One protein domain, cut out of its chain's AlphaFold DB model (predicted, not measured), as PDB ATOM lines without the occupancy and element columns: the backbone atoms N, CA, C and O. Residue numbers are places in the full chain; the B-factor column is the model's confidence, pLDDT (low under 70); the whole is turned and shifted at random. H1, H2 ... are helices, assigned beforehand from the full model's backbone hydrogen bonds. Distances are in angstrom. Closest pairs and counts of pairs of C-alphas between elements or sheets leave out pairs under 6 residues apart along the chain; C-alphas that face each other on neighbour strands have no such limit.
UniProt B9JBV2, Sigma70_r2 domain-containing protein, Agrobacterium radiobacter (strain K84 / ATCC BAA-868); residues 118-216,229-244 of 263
ATOM      1  N   ALA A 118      35.023 -18.570  60.156       52.69
ATOM      2  CA  ALA A 118      35.501 -17.211  59.901       52.69
ATOM      3  C   ALA A 118      36.197 -17.055  58.537       52.69
ATOM      4  O   ALA A 118      36.260 -15.948  58.002       52.69
ATOM      5  N   PHE A 119      36.686 -18.154  57.951       49.44
ATOM      6  CA  PHE A 119      37.289 -18.172  56.616       49.44
ATOM      7  C   PHE A 119      36.376 -18.785  55.549       49.44
ATOM      8  O   PHE A 119      36.791 -18.919  54.392       49.44
ATOM      9  N   ARG A 120      35.127 -19.134  55.895       58.62
ATOM     10  CA  ARG A 120      34.126 -19.450  54.876       58.62
ATOM     11  C   ARG A 120      33.916 -18.194  54.051       58.62
ATOM     12  O   ARG A 120      33.462 -17.168  54.548       58.62
ATOM     13  N   ILE A 121      34.293 -18.285  52.782       61.53
ATOM     14  CA  ILE A 121      34.010 -17.245  51.806       61.53
ATOM     15  C   ILE A 121      32.502 -16.999  51.849       61.53
ATOM     16  O   ILE A 121      31.725 -17.919  51.598       61.53
ATOM     17  N   ASP A 122      32.114 -15.771  52.195       76.88
ATOM     18  CA  ASP A 122      30.724 -15.331  52.166       76.88
ATOM     19  C   ASP A 122      30.220 -15.444  50.727       76.88
ATOM     20  O   ASP A 122      30.537 -14.646  49.838       76.88
ATOM     21  N   LEU A 123      29.497 -16.527  50.500       73.94
ATOM     22  CA  LEU A 123      29.059 -16.961  49.195       73.94
ATOM     23  C   LEU A 123      28.025 -16.004  48.616       73.94
ATOM     24  O   LEU A 123      28.076 -15.688  47.428       73.94
ATOM     25  N   GLU A 124      27.139 -15.487  49.465       79.19
ATOM     26  CA  GLU A 124      26.164 -14.475  49.080       79.19
ATOM     27  C   GLU A 124      26.879 -13.212  48.612       79.19
ATOM     28  O   GLU A 124      26.565 -12.678  47.545       79.19
ATOM     29  N   ARG A 125      27.919 -12.789  49.342       82.62
ATOM     30  CA  ARG A 125      28.761 -11.664  48.935       82.62
ATOM     31  C   ARG A 125      29.473 -11.926  47.613       82.62
ATOM     32  O   ARG A 125      29.518 -11.026  46.772       82.62
ATOM     33  N   VAL A 126      30.027 -13.119  47.389       87.12
ATOM     34  CA  VAL A 126      30.659 -13.462  46.101       87.12
ATOM     35  C   VAL A 126      29.650 -13.383  44.964       87.12
ATOM     36  O   VAL A 126      29.922 -12.731  43.955       87.12
ATOM     37  N   VAL A 127      28.478 -13.989  45.139       86.94
ATOM     38  CA  VAL A 127      27.423 -14.009  44.126       86.94
ATOM     39  C   VAL A 127      26.900 -12.599  43.845       86.94
ATOM     40  O   VAL A 127      26.789 -12.234  42.675       86.94
ATOM     41  N   ASP A 128      26.648 -11.764  44.859       88.19
ATOM     42  CA  ASP A 128      26.214 -10.368  44.658       88.19
ATOM     43  C   ASP A 128      27.245  -9.560  43.860       88.19
ATOM     44  O   ASP A 128      26.883  -8.836  42.925       88.19
ATOM     45  N   LYS A 129      28.543  -9.734  44.149       91.06
ATOM     46  CA  LYS A 129      29.601  -9.090  43.357       91.06
ATOM     47  C   LYS A 129      29.627  -9.618  41.931       91.06
ATOM     48  O   LYS A 129      29.631  -8.817  40.996       91.06
ATOM     49  N   MET A 130      29.599 -10.936  41.744       93.12
ATOM     50  CA  MET A 130      29.593 -11.546  40.415       93.12
ATOM     51  C   MET A 130      28.414 -11.059  39.571       93.12
ATOM     52  O   MET A 130      28.615 -10.725  38.409       93.12
ATOM     53  N   ARG A 131      27.210 -10.914  40.142       92.69
ATOM     54  CA  ARG A 131      26.018 -10.460  39.402       92.69
ATOM     55  C   ARG A 131      26.235  -9.142  38.669       92.69
ATOM     56  O   ARG A 131      25.617  -8.914  37.638       92.69
ATOM     57  N   ARG A 132      27.088  -8.262  39.187       92.94
ATOM     58  CA  ARG A 132      27.285  -6.914  38.638       92.94
ATOM     59  C   ARG A 132      28.510  -6.798  37.742       92.94
ATOM     60  O   ARG A 132      28.648  -5.784  37.066       92.94
ATOM     61  N   LEU A 133      29.394  -7.793  37.739       95.00
ATOM     62  CA  LEU A 133      30.664  -7.739  37.027       95.00
ATOM     63  C   LEU A 133      30.546  -8.279  35.609       95.00
ATOM     64  O   LEU A 133      29.971  -9.332  35.373       95.00
ATOM     65  N   ARG A 134      31.181  -7.591  34.664       95.00
ATOM     66  CA  ARG A 134      31.263  -8.018  33.270       95.00
ATOM     67  C   ARG A 134      32.011  -9.334  33.127       95.00
ATOM     68  O   ARG A 134      33.124  -9.474  33.645       95.00
ATOM     69  N   ASP A 135      31.429 -10.218  32.316       94.12
ATOM     70  CA  ASP A 135      31.922 -11.563  32.010       94.12
ATOM     71  C   ASP A 135      31.909 -12.511  33.232       94.12
ATOM     72  O   ASP A 135      32.631 -13.507  33.249       94.12
ATOM     73  N   ALA A 136      31.155 -12.193  34.293       91.69
ATOM     74  CA  ALA A 136      31.069 -13.050  35.478       91.69
ATOM     75  C   ALA A 136      30.147 -14.264  35.280       91.69
ATOM     76  O   ALA A 136      30.335 -15.274  35.954       91.69
ATOM     77  N   ASP A 137      29.206 -14.186  34.338       91.19
ATOM     78  CA  ASP A 137      28.473 -15.335  33.787       91.19
ATOM     79  C   ASP A 137      29.423 -16.424  33.295       91.19
ATOM     80  O   ASP A 137      29.296 -17.571  33.702       91.19
ATOM     81  N   LEU A 138      30.465 -16.047  32.551       91.69
ATOM     82  CA  LEU A 138      31.470 -16.991  32.074       91.69
ATOM     83  C   LEU A 138      32.197 -17.705  33.225       91.69
ATOM     84  O   LEU A 138      32.527 -18.879  33.102       91.69
ATOM     85  N   LEU A 139      32.462 -17.023  34.345       89.06
ATOM     86  CA  LEU A 139      33.048 -17.680  35.521       89.06
ATOM     87  C   LEU A 139      32.073 -18.677  36.138       89.06
ATOM     88  O   LEU A 139      32.485 -19.773  36.505       89.06
ATOM     89  N   PHE A 140      30.806 -18.283  36.269       88.25
ATOM     90  CA  PHE A 140      29.773 -19.144  36.825       88.25
ATOM     91  C   PHE A 140      29.599 -20.393  35.961       88.25
ATOM     92  O   PHE A 140      29.662 -21.509  36.461       88.25
ATOM     93  N   ASP A 141      29.490 -20.230  34.651       86.62
ATOM     94  CA  ASP A 141      29.226 -21.352  33.769       86.62
ATOM     95  C   ASP A 141      30.412 -22.314  33.637       86.62
ATOM     96  O   ASP A 141      30.227 -23.528  33.675       86.62
ATOM     97  N   LEU A 142      31.637 -21.791  33.526       83.81
ATOM     98  CA  LEU A 142      32.836 -22.628  33.423       83.81
ATOM     99  C   LEU A 142      33.107 -23.399  34.718       83.81
ATOM    100  O   LEU A 142      33.463 -24.574  34.681       83.81
ATOM    101  N   TYR A 143      33.000 -22.727  35.868       81.12
ATOM    102  CA  TYR A 143      33.455 -23.289  37.140       81.12
ATOM    103  C   TYR A 143      32.344 -23.921  37.979       81.12
ATOM    104  O   TYR A 143      32.644 -24.792  38.791       81.12
ATOM    105  N   VAL A 144      31.093 -23.483  37.817       79.62
ATOM    106  CA  VAL A 144      29.942 -23.987  38.583       79.62
ATOM    107  C   VAL A 144      29.101 -24.925  37.730       79.62
ATOM    108  O   VAL A 144      28.856 -26.050  38.153       79.62
ATOM    109  N   ASN A 145      28.720 -24.505  36.519       80.69
ATOM    110  CA  ASN A 145      27.964 -25.369  35.602       80.69
ATOM    111  C   ASN A 145      28.862 -26.376  34.856       80.69
ATOM    112  O   ASN A 145      28.354 -27.286  34.212       80.69
ATOM    113  N   GLY A 146      30.192 -26.242  34.946       80.00
ATOM    114  CA  GLY A 146      31.144 -27.178  34.340       80.00
ATOM    115  C   GLY A 146      31.156 -27.163  32.810       80.00
ATOM    116  O   GLY A 146      31.631 -28.117  32.199       80.00
ATOM    117  N   ILE A 147      30.639 -26.103  32.183       82.44
ATOM    118  CA  ILE A 147      30.561 -26.007  30.724       82.44
ATOM    119  C   ILE A 147      31.983 -25.842  30.156       82.44
ATOM    120  O   ILE A 147      32.705 -24.939  30.586       82.44
ATOM    121  N   PRO A 148      32.416 -26.655  29.178       83.88
ATOM    122  CA  PRO A 148      33.734 -26.520  28.565       83.88
ATOM    123  C   PRO A 148      33.947 -25.166  27.870       83.88
ATOM    124  O   PRO A 148      33.090 -24.648  27.154       83.88
ATOM    125  N   ALA A 149      35.157 -24.606  27.978       81.00
ATOM    126  CA  ALA A 149      35.503 -23.346  27.308       81.00
ATOM    127  C   ALA A 149      35.421 -23.429  25.770       81.00
ATOM    128  O   ALA A 149      35.187 -22.414  25.105       81.00
ATOM    129  N   ALA A 150      35.603 -24.628  25.206       82.81
ATOM    130  CA  ALA A 150      35.439 -24.890  23.780       82.81
ATOM    131  C   ALA A 150      33.992 -24.659  23.313       82.81
ATOM    132  O   ALA A 150      33.779 -24.151  22.212       82.81
ATOM    133  N   ASP A 151      33.003 -24.941  24.160       86.88
ATOM    134  CA  ASP A 151      31.590 -24.758  23.827       86.88
ATOM    135  C   ASP A 151      31.224 -23.281  23.765       86.88
ATOM    136  O   ASP A 151      30.581 -22.847  22.811       86.88
ATOM    137  N   PHE A 152      31.757 -22.472  24.684       90.50
ATOM    138  CA  PHE A 152      31.666 -21.013  24.601       90.50
ATOM    139  C   PHE A 152      32.341 -20.451  23.356       90.50
ATOM    140  O   PHE A 152      31.792 -19.571  22.692       90.50
ATOM    141  N   ALA A 153      33.533 -20.951  23.026       89.50
ATOM    142  CA  ALA A 153      34.264 -20.522  21.841       89.50
ATOM    143  C   ALA A 153      33.440 -20.781  20.569       89.50
ATOM    144  O   ALA A 153      33.267 -19.872  19.751       89.50
ATOM    145  N   ARG A 154      32.857 -21.984  20.451       90.19
ATOM    146  CA  ARG A 154      31.964 -22.361  19.349       90.19
ATOM    147  C   ARG A 154      30.693 -21.512  19.326       90.19
ATOM    148  O   ARG A 154      30.392 -20.918  18.295       90.19
ATOM    149  N   ALA A 155      29.985 -21.406  20.450       90.88
ATOM    150  CA  ALA A 155      28.714 -20.690  20.545       90.88
ATOM    151  C   ALA A 155      28.845 -19.190  20.241       90.88
ATOM    152  O   ALA A 155      27.955 -18.594  19.641       90.88
ATOM    153  N   TRP A 156      29.959 -18.569  20.635       91.62
ATOM    154  CA  TRP A 156      30.198 -17.141  20.414       91.62
ATOM    155  C   TRP A 156      30.947 -16.834  19.113       91.62
ATOM    156  O   TRP A 156      31.142 -15.661  18.799       91.62
ATOM    157  N   GLY A 157      31.398 -17.850  18.369       93.69
ATOM    158  CA  GLY A 157      32.203 -17.657  17.162       93.69
ATOM    159  C   GLY A 157      33.550 -16.979  17.440       93.69
ATOM    160  O   GLY A 157      34.023 -16.176  16.636       93.69
ATOM    161  N   VAL A 158      34.166 -17.263  18.591       94.50
ATOM    162  CA  VAL A 158      35.452 -16.682  19.015       94.50
ATOM    163  C   VAL A 158      36.482 -17.773  19.285       94.50
ATOM    164  O   VAL A 158      36.151 -18.939  19.459       94.50
ATOM    165  N   SER A 159      37.765 -17.412  19.348       90.25
ATOM    166  CA  SER A 159      38.805 -18.382  19.699       90.25
ATOM    167  C   SER A 159      38.750 -18.763  21.185       90.25
ATOM    168  O   SER A 159      38.437 -17.931  22.041       90.25
ATOM    169  N   ALA A 160      39.156 -19.992  21.520       82.56
ATOM    170  CA  ALA A 160      39.293 -20.439  22.912       82.56
ATOM    171  C   ALA A 160      40.219 -19.517  23.733       82.56
ATOM    172  O   ALA A 160      39.955 -19.212  24.896       82.56
ATOM    173  N   GLN A 161      41.263 -18.971  23.099       85.75
ATOM    174  CA  GLN A 161      42.143 -17.981  23.721       85.75
ATOM    175  C   GLN A 161      41.394 -16.695  24.110       85.75
ATOM    176  O   GLN A 161      41.678 -16.120  25.163       85.75
ATOM    177  N   ALA A 162      40.439 -16.237  23.296       89.81
ATOM    178  CA  ALA A 162      39.625 -15.066  23.613       89.81
ATOM    179  C   ALA A 162      38.696 -15.331  24.810       89.81
ATOM    180  O   ALA A 162      38.585 -14.470  25.688       89.81
ATOM    181  N   VAL A 163      38.096 -16.526  24.894       91.62
ATOM    182  CA  VAL A 163      37.306 -16.968  26.061       91.62
ATOM    183  C   VAL A 163      38.175 -16.953  27.319       91.62
ATOM    184  O   VAL A 163      37.830 -16.299  28.303       91.62
ATOM    185  N   HIS A 164      39.363 -17.558  27.259       84.62
ATOM    186  CA  HIS A 164      40.295 -17.595  28.386       84.62
ATOM    187  C   HIS A 164      40.726 -16.190  28.848       84.62
ATOM    188  O   HIS A 164      40.772 -15.898  30.042       84.62
ATOM    189  N   GLN A 165      40.986 -15.267  27.916       89.88
ATOM    190  CA  GLN A 165      41.310 -13.876  28.252       89.88
ATOM    191  C   GLN A 165      40.134 -13.114  28.880       89.88
ATOM    192  O   GLN A 165      40.358 -12.210  29.691       89.88
ATOM    193  N   ARG A 166      38.887 -13.411  28.494       93.88
ATOM    194  CA  ARG A 166      37.691 -12.850  29.146       93.88
ATOM    195  C   ARG A 166      37.548 -13.401  30.561       93.88
ATOM    196  O   ARG A 166      37.461 -12.604  31.489       93.88
ATOM    197  N   MET A 167      37.675 -14.715  30.730       92.31
ATOM    198  CA  MET A 167      37.657 -15.393  32.030       92.31
ATOM    199  C   MET A 167      38.714 -14.823  32.992       92.31
ATOM    200  O   MET A 167      38.392 -14.418  34.105       92.31
ATOM    201  N   GLU A 168      39.972 -14.686  32.562       83.44
ATOM    202  CA  GLU A 168      41.041 -14.117  33.401       83.44
ATOM    203  C   GLU A 168      40.823 -12.635  33.750       83.44
ATOM    204  O   GLU A 168      41.297 -12.149  34.782       83.44
ATOM    205  N   ARG A 169      40.126 -11.873  32.899       91.25
ATOM    206  CA  ARG A 169      39.725 -10.495  33.225       91.25
ATOM    207  C   ARG A 169      38.581 -10.479  34.233       91.25
ATOM    208  O   ARG A 169      38.686  -9.753  35.217       91.25
ATOM    209  N   ALA A 170      37.555 -11.305  34.039       91.38
ATOM    210  CA  ALA A 170      36.446 -11.468  34.977       91.38
ATOM    211  C   ALA A 170      36.951 -11.864  36.369       91.38
ATOM    212  O   ALA A 170      36.615 -11.226  37.365       91.38
ATOM    213  N   ARG A 171      37.852 -12.851  36.430       88.44
ATOM    214  CA  ARG A 171      38.469 -13.323  37.673       88.44
ATOM    215  C   ARG A 171      39.214 -12.205  38.395       88.44
ATOM    216  O   ARG A 171      39.043 -12.028  39.597       88.44
ATOM    217  N   ARG A 172      40.017 -11.420  37.670       82.19
ATOM    218  CA  ARG A 172      40.716 -10.263  38.250       82.19
ATOM    219  C   ARG A 172      39.744  -9.218  38.790       82.19
ATOM    220  O   ARG A 172      39.961  -8.738  39.895       82.19
ATOM    221  N   ARG A 173      38.668  -8.895  38.063       90.62
ATOM    222  CA  ARG A 173      37.622  -7.975  38.549       90.62
ATOM    223  C   ARG A 173      36.969  -8.487  39.830       90.62
ATOM    224  O   ARG A 173      36.806  -7.712  40.765       90.62
ATOM    225  N   LEU A 174      36.648  -9.780  39.889       87.94
ATOM    226  CA  LEU A 174      36.039 -10.395  41.067       87.94
ATOM    227  C   LEU A 174      36.964 -10.318  42.283       87.94
ATOM    228  O   LEU A 174      36.527  -9.892  43.345       87.94
ATOM    229  N   VAL A 175      38.247 -10.651  42.124       82.88
ATOM    230  CA  VAL A 175      39.235 -10.541  43.211       82.88
ATOM    231  C   VAL A 175      39.328  -9.104  43.729       82.88
ATOM    232  O   VAL A 175      39.239  -8.889  44.934       82.88
ATOM    233  N   ARG A 176      39.429  -8.117  42.830       82.50
ATOM    234  CA  ARG A 176      39.450  -6.693  43.203       82.50
ATOM    235  C   ARG A 176      38.190  -6.298  43.983       82.50
ATOM    236  O   ARG A 176      38.283  -5.718  45.062       82.50
ATOM    237  N   ALA A 177      37.015  -6.685  43.484       85.75
ATOM    238  CA  ALA A 177      35.727  -6.406  44.117       85.75
ATOM    239  C   ALA A 177      35.576  -7.054  45.506       85.75
ATOM    240  O   ALA A 177      34.974  -6.464  46.406       85.75
ATOM    241  N   LEU A 178      36.110  -8.264  45.693       83.94
ATOM    242  CA  LEU A 178      36.090  -8.967  46.978       83.94
ATOM    243  C   LEU A 178      37.059  -8.351  47.987       83.94
ATOM    244  O   LEU A 178      36.704  -8.232  49.158       83.94
ATOM    245  N   ASN A 179      38.210  -7.869  47.521       82.44
ATOM    246  CA  ASN A 179      39.183  -7.145  48.339       82.44
ATOM    247  C   ASN A 179      38.742  -5.713  48.697       82.44
ATOM    248  O   ASN A 179      39.450  -5.025  49.424       82.44
ATOM    249  N   GLY A 180      37.581  -5.262  48.207       84.06
ATOM    250  CA  GLY A 180      37.049  -3.926  48.489       84.06
ATOM    251  C   GLY A 180      37.683  -2.811  47.655       84.06
ATOM    252  O   GLY A 180      37.513  -1.643  47.988       84.06
ATOM    253  N   GLU A 181      38.396  -3.148  46.578       86.69
ATOM    254  CA  GLU A 181      38.893  -2.147  45.635       86.69
ATOM    255  C   GLU A 181      37.744  -1.485  44.863       86.69
ATOM    256  O   GLU A 181      36.691  -2.087  44.623       86.69
ATOM    257  N   GLU A 182      37.972  -0.250  44.412       88.25
ATOM    258  CA  GLU A 182      37.005   0.493  43.606       88.25
ATOM    259  C   GLU A 182      36.751  -0.204  42.255       88.25
ATOM    260  O   GLU A 182      37.669  -0.462  41.463       88.25
ATOM    261  N   ILE A 183      35.478  -0.521  41.994       90.19
ATOM    262  CA  ILE A 183      35.037  -1.143  40.743       90.19
ATOM    263  C   ILE A 183      34.770  -0.040  39.725       90.19
ATOM    264  O   ILE A 183      33.930   0.831  39.944       90.19
ATOM    265  N   LEU A 184      35.456  -0.103  38.586       92.69
ATOM    266  CA  LEU A 184      35.292   0.891  37.533       92.69
ATOM    267  C   LEU A 184      33.938   0.707  36.829       92.69
ATOM    268  O   LEU A 184      33.509  -0.432  36.629       92.69
ATOM    269  N   PRO A 185      33.298   1.778  36.324       92.31
ATOM    270  CA  PRO A 185      32.063   1.658  35.545       92.31
ATOM    271  C   PRO A 185      32.183   0.707  34.340       92.31
ATOM    272  O   PRO A 185      31.231   0.019  33.982       92.31
ATOM    273  N   THR A 186      33.371   0.609  33.737       93.06
ATOM    274  CA  THR A 186      33.660  -0.309  32.621       93.06
ATOM    275  C   THR A 186      33.699  -1.785  33.018       93.06
ATOM    276  O   THR A 186      33.585  -2.650  32.147       93.06
ATOM    277  N   ASP A 187      33.884  -2.079  34.306       91.38
ATOM    278  CA  ASP A 187      33.894  -3.437  34.854       91.38
ATOM    279  C   ASP A 187      32.483  -3.950  35.157       91.38
ATOM    280  O   ASP A 187      32.323  -5.143  35.415       91.38
ATOM    281  N   LEU A 188      31.468  -3.083  35.093       92.81
ATOM    282  CA  LEU A 188      30.085  -3.415  35.414       92.81
ATOM    283  C   LEU A 188      29.264  -3.785  34.171       92.81
ATOM    284  O   LEU A 188      29.532  -3.338  33.046       92.81
ATOM    285  N   VAL A 189      28.238  -4.608  34.386       92.56
ATOM    286  CA  VAL A 189      27.162  -4.853  33.417       92.56
ATOM    287  C   VAL A 189      25.981  -3.929  33.668       92.56
ATOM    288  O   VAL A 189      25.661  -3.594  34.805       92.56
ATOM    289  N   SER A 190      25.306  -3.526  32.591       87.50
ATOM    290  CA  SER A 190      24.125  -2.658  32.661       87.50
ATOM    291  C   SER A 190      22.914  -3.348  33.290       87.50
ATOM    292  O   SER A 190      22.056  -2.687  33.864       87.50
ATOM    293  N   LYS A 191      22.829  -4.675  33.160       89.12
ATOM    294  CA  LYS A 191      21.821  -5.517  33.804       89.12
ATOM    295  C   LYS A 191      22.543  -6.598  34.598       89.12
ATOM    296  O   LYS A 191      23.424  -7.230  34.016       89.12
ATOM    297  N   PRO A 192      22.191  -6.818  35.874       89.56
ATOM    298  CA  PRO A 192      22.799  -7.882  36.652       89.56
ATOM    299  C   PRO A 192      22.624  -9.246  35.978       89.56
ATOM    300  O   PRO A 192      21.548  -9.547  35.458       89.56
ATOM    301  N   HIS A 193      23.670 -10.067  36.008       84.38
ATOM    302  CA  HIS A 193      23.609 -11.450  35.560       84.38
ATOM    303  C   HIS A 193      22.592 -12.234  36.396       84.38
ATOM    304  O   HIS A 193      22.515 -12.088  37.619       84.38
ATOM    305  N   GLN A 194      21.823 -13.088  35.726       86.75
ATOM    306  CA  GLN A 194      20.981 -14.088  36.368       86.75
ATOM    307  C   GLN A 194      21.727 -15.414  36.302       86.75
ATOM    308  O   GLN A 194      21.860 -15.999  35.232       86.75
ATOM    309  N   PHE A 195      22.268 -15.853  37.434       82.94
ATOM    310  CA  PHE A 195      22.928 -17.149  37.514       82.94
ATOM    311  C   PHE A 195      21.872 -18.237  37.658       82.94
ATOM    312  O   PHE A 195      21.078 -18.208  38.600       82.94
ATOM    313  N   VAL A 196      21.861 -19.168  36.710       78.12
ATOM    314  CA  VAL A 196      20.985 -20.337  36.708       78.12
ATOM    315  C   VAL A 196      21.883 -21.559  36.820       78.12
ATOM    316  O   VAL A 196      22.775 -21.749  35.995       78.12
ATOM    317  N   LEU A 197      21.670 -22.360  37.863       69.62
ATOM    318  CA  LEU A 197      22.320 -23.659  37.990       69.62
ATOM    319  C   LEU A 197      21.674 -24.613  36.985       69.62
ATOM    320  O   LEU A 197      20.451 -24.767  36.972       69.62
ATOM    321  N   THR A 198      22.474 -25.231  36.126       67.56
ATOM    322  CA  THR A 198      21.974 -26.251  35.200       67.56
ATOM    323  C   THR A 198      21.665 -27.551  35.951       67.56
ATOM    324  O   THR A 198      22.388 -27.935  36.863       67.56
ATOM    325  N   HIS A 199      20.573 -28.228  35.576       48.50
ATOM    326  CA  HIS A 199      20.069 -29.446  36.235       48.50
ATOM    327  C   HIS A 199      20.933 -30.698  36.035       48.50
ATOM    328  O   HIS A 199      20.655 -31.725  36.656       48.50
ATOM    329  N   GLU A 200      21.933 -30.654  35.157       52.03
ATOM    330  CA  GLU A 200      22.829 -31.792  34.997       52.03
ATOM    331  C   GLU A 200      23.649 -31.945  36.282       52.03
ATOM    332  O   GLU A 200      24.269 -30.974  36.728       52.03
ATOM    333  N   PRO A 201      23.604 -33.122  36.937       43.09
ATOM    334  CA  PRO A 201      24.337 -33.333  38.168       43.09
ATOM    335  C   PRO A 201      25.800 -33.042  37.877       43.09
ATOM    336  O   PRO A 201      26.385 -33.641  36.974       43.09
ATOM    337  N   VAL A 202      26.370 -32.106  38.638       45.09
ATOM    338  CA  VAL A 202      27.797 -31.820  38.591       45.09
ATOM    339  C   VAL A 202      28.499 -33.135  38.894       45.09
ATOM    340  O   VAL A 202      28.571 -33.569  40.044       45.09
ATOM    341  N   VAL A 203      28.984 -33.807  37.851       44.09
ATOM    342  CA  VAL A 203      29.951 -34.882  37.999       44.09
ATOM    343  C   VAL A 203      31.146 -34.146  38.575       44.09
ATOM    344  O   VAL A 203      31.742 -33.375  37.841       44.09
ATOM    345  N   SER A 204      31.329 -34.222  39.900       46.81
ATOM    346  CA  SER A 204      32.442 -33.727  40.729       46.81
ATOM    347  C   SER A 204      33.396 -32.730  40.055       46.81
ATOM    348  O   SER A 204      33.952 -33.026  39.008       46.81
ATOM    349  N   ALA A 205      33.772 -31.610  40.681       43.44
ATOM    350  CA  ALA A 205      34.744 -30.695  40.054       43.44
ATOM    351  C   ALA A 205      36.113 -31.341  39.689       43.44
ATOM    352  O   ALA A 205      36.876 -30.762  38.914       43.44
ATOM    353  N   ALA A 206      36.403 -32.563  40.162       43.03
ATOM    354  CA  ALA A 206      37.452 -33.416  39.599       43.03
ATOM    355  C   ALA A 206      37.200 -33.795  38.121       43.03
ATOM    356  O   ALA A 206      38.110 -33.687  37.309       43.03
ATOM    357  N   CYS A 207      35.979 -34.174  37.741       40.25
ATOM    358  CA  CYS A 207      35.566 -34.431  36.360       40.25
ATOM    359  C   CYS A 207      35.513 -33.154  35.510       40.25
ATOM    360  O   CYS A 207      35.953 -33.196  34.368       40.25
ATOM    361  N   ALA A 208      35.086 -32.010  36.058       44.50
ATOM    362  CA  ALA A 208      35.127 -30.734  35.328       44.50
ATOM    363  C   ALA A 208      36.567 -30.295  34.990       44.50
ATOM    364  O   ALA A 208      36.832 -29.784  33.906       44.50
ATOM    365  N   ALA A 209      37.527 -30.541  35.889       44.50
ATOM    366  CA  ALA A 209      38.941 -30.286  35.615       44.50
ATOM    367  C   ALA A 209      39.568 -31.298  34.647       44.50
ATOM    368  O   ALA A 209      40.467 -30.931  33.898       44.50
ATOM    369  N   LEU A 210      39.080 -32.544  34.634       43.69
ATOM    370  CA  LEU A 210      39.490 -33.562  33.662       43.69
ATOM    371  C   LEU A 210      38.921 -33.282  32.260       43.69
ATOM    372  O   LEU A 210      39.631 -33.482  31.281       43.69
ATOM    373  N   ALA A 211      37.706 -32.735  32.151       43.31
ATOM    374  CA  ALA A 211      37.083 -32.362  30.877       43.31
ATOM    375  C   ALA A 211      37.807 -31.209  30.151       43.31
ATOM    376  O   ALA A 211      37.736 -31.105  28.931       43.31
ATOM    377  N   VAL A 212      38.545 -30.360  30.877       46.34
ATOM    378  CA  VAL A 212      39.412 -29.324  30.278       46.34
ATOM    379  C   VAL A 212      40.686 -29.927  29.662       46.34
ATOM    380  O   VAL A 212      41.287 -29.306  28.789       46.34
ATOM    381  N   ASP A 213      41.089 -31.128  30.089       45.97
ATOM    382  CA  ASP A 213      42.364 -31.761  29.720       45.97
ATOM    383  C   ASP A 213      42.222 -32.859  28.645       45.97
ATOM    384  O   ASP A 213      43.224 -33.255  28.050       45.97
ATOM    385  N   GLU A 214      41.016 -33.378  28.379       41.81
ATOM    386  CA  GLU A 214      40.845 -34.541  27.488       41.81
ATOM    387  C   GLU A 214      40.953 -34.226  25.990       41.81
ATOM    388  O   GLU A 214      41.532 -35.032  25.265       41.81
ATOM    389  N   ASP A 215      40.564 -33.034  25.534       44.28
ATOM    390  CA  ASP A 215      40.737 -32.639  24.123       44.28
ATOM    391  C   ASP A 215      42.170 -32.155  23.793       44.28
ATOM    392  O   ASP A 215      42.518 -31.973  22.627       44.28
ATOM    393  N   GLU A 216      43.046 -31.982  24.797       43.34
ATOM    394  CA  GLU A 216      44.482 -31.689  24.609       43.34
ATOM    395  C   GLU A 216      45.386 -32.939  24.735       43.34
ATOM    396  O   GLU A 216      46.619 -32.828  24.695       43.34
ATOM    397  N   SER A 229      44.537 -26.355  42.170       36.72
ATOM    398  CA  SER A 229      43.495 -25.562  42.846       36.72
ATOM    399  C   SER A 229      42.026 -26.022  42.710       36.72
ATOM    400  O   SER A 229      41.113 -25.258  43.007       36.72
ATOM    401  N   THR A 230      41.784 -27.251  42.273       38.28
ATOM    402  CA  THR A 230      40.493 -27.928  42.185       38.28
ATOM    403  C   THR A 230      39.899 -28.260  43.547       38.28
ATOM    404  O   THR A 230      38.683 -28.277  43.663       38.28
ATOM    405  N   SER A 231      40.699 -28.444  44.605       41.28
ATOM    406  CA  SER A 231      40.162 -28.809  45.929       41.28
ATOM    407  C   SER A 231      39.277 -27.723  46.557       41.28
ATOM    408  O   SER A 231      38.288 -28.041  47.213       41.28
ATOM    409  N   ALA A 232      39.590 -26.445  46.319       40.78
ATOM    410  CA  ALA A 232      38.771 -25.319  46.770       40.78
ATOM    411  C   ALA A 232      37.490 -25.160  45.931       40.78
ATOM    412  O   ALA A 232      36.469 -24.723  46.449       40.78
ATOM    413  N   LEU A 233      37.538 -25.544  44.651       43.25
ATOM    414  CA  LEU A 233      36.409 -25.455  43.725       43.25
ATOM    415  C   LEU A 233      35.427 -26.625  43.897       43.25
ATOM    416  O   LEU A 233      34.224 -26.397  43.947       43.25
ATOM    417  N   SER A 234      35.930 -27.854  44.075       43.00
ATOM    418  CA  SER A 234      35.120 -29.022  44.459       43.00
ATOM    419  C   SER A 234      34.343 -28.731  45.735       43.00
ATOM    420  O   SER A 234      33.129 -28.878  45.763       43.00
ATOM    421  N   ARG A 235      35.020 -28.190  46.755       47.97
ATOM    422  CA  ARG A 235      34.373 -27.841  48.024       47.97
ATOM    423  C   ARG A 235      33.426 -26.639  47.919       47.97
ATOM    424  O   ARG A 235      32.471 -26.580  48.680       47.97
ATOM    425  N   PHE A 236      33.648 -25.711  46.984       49.31
ATOM    426  CA  PHE A 236      32.720 -24.609  46.687       49.31
ATOM    427  C   PHE A 236      31.398 -25.122  46.098       49.31
ATOM    428  O   PHE A 236      30.330 -24.684  46.520       49.31
ATOM    429  N   VAL A 237      31.466 -26.081  45.170       48.75
ATOM    430  CA  VAL A 237      30.281 -26.746  44.607       48.75
ATOM    431  C   VAL A 237      29.562 -27.572  45.679       48.75
ATOM    432  O   VAL A 237      28.350 -27.425  45.837       48.75
ATOM    433  N   ASP A 238      30.300 -28.350  46.475       46.31
ATOM    434  CA  ASP A 238      29.729 -29.141  47.574       46.31
ATOM    435  C   ASP A 238      29.061 -28.239  48.635       46.31
ATOM    436  O   ASP A 238      27.981 -28.547  49.140       46.31
ATOM    437  N   MET A 239      29.654 -27.075  48.942       48.03
ATOM    438  CA  MET A 239      29.072 -26.076  49.849       48.03
ATOM    439  C   MET A 239      27.811 -25.413  49.282       48.03
ATOM    440  O   MET A 239      26.858 -25.214  50.031       48.03
ATOM    441  N   MET A 240      27.779 -25.083  47.987       48.34
ATOM    442  CA  MET A 240      26.591 -24.523  47.320       48.34
ATOM    443  C   MET A 240      25.404 -25.494  47.368       48.34
ATOM    444  O   MET A 240      24.269 -25.075  47.597       48.34
ATOM    445  N   GLN A 241      25.668 -26.791  47.192       48.44
ATOM    446  CA  GLN A 241      24.654 -27.843  47.279       48.44
ATOM    447  C   GLN A 241      24.190 -28.071  48.727       48.44
ATOM    448  O   GLN A 241      22.990 -28.178  48.979       48.44
ATOM    449  N   ALA A 242      25.114 -28.071  49.693       43.66
ATOM    450  CA  ALA A 242      24.798 -28.228  51.114       43.66
ATOM    451  C   ALA A 242      24.057 -27.019  51.725       43.66
ATOM    452  O   ALA A 242      23.309 -27.185  52.687       43.66
ATOM    453  N   ALA A 243      24.229 -25.815  51.168       40.25
ATOM    454  CA  ALA A 243      23.562 -24.588  51.615       40.25
ATOM    455  C   ALA A 243      22.092 -24.469  51.162       40.25
ATOM    456  O   ALA A 243      21.445 -23.466  51.454       40.25
ATOM    457  N   GLY A 244      21.551 -25.473  50.461       32.03
ATOM    458  CA  GLY A 244      20.131 -25.515  50.114       32.03
ATOM    459  C   GLY A 244      19.700 -24.408  49.153       32.03
ATOM    460  O   GLY A 244      18.579 -23.921  49.266       32.03
TER     461      GLY A 244
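This is residues 118 to 216 and 229 to 244 of the 263 residues of the protein "Sigma70_r2 domain-containing protein" of Agrobacterium radiobacter (strain K84 / ATCC BAA-868) (UniProt B9JBV2). Three short helices, H1, H2 and H3, pack along the longest, H4, while H5 and H6 pair near H2's last residues. The printed part has 115 residues with six named helices, class all helix, compact, radius of gyration of the C-alphas 14.4 A, spans 39 by 36 by 24 A.

H1 is residues 123 to 132, its C-alphas beginning at (29.059, -16.961, 49.195); H2 136 to 143; H3 149 to 156; H4 160 to 178, 26.9 A long; H5 205 to 211; H6 230 to 242, ending at (24.798, -28.228, 51.114).

H4 is the hub, touching H1, H2 and H3; its closest C-alphas to H2 are Ala 170 and Ala 136, 5.6 A. H5 touches H6 at a steep tilt of 55 degrees, closest C-alphas Ala 205 and Ser 234, 4.7 A. In H1 5 of 6 O i to N i+4 pairs are within hydrogen-bond range, in the other helices every one.

Across the cut, C-alphas 216 and 229 are 19.3 A apart. The link H4 to H5 is long. 40 residues, H5 and H6 among them, are under pLDDT 70.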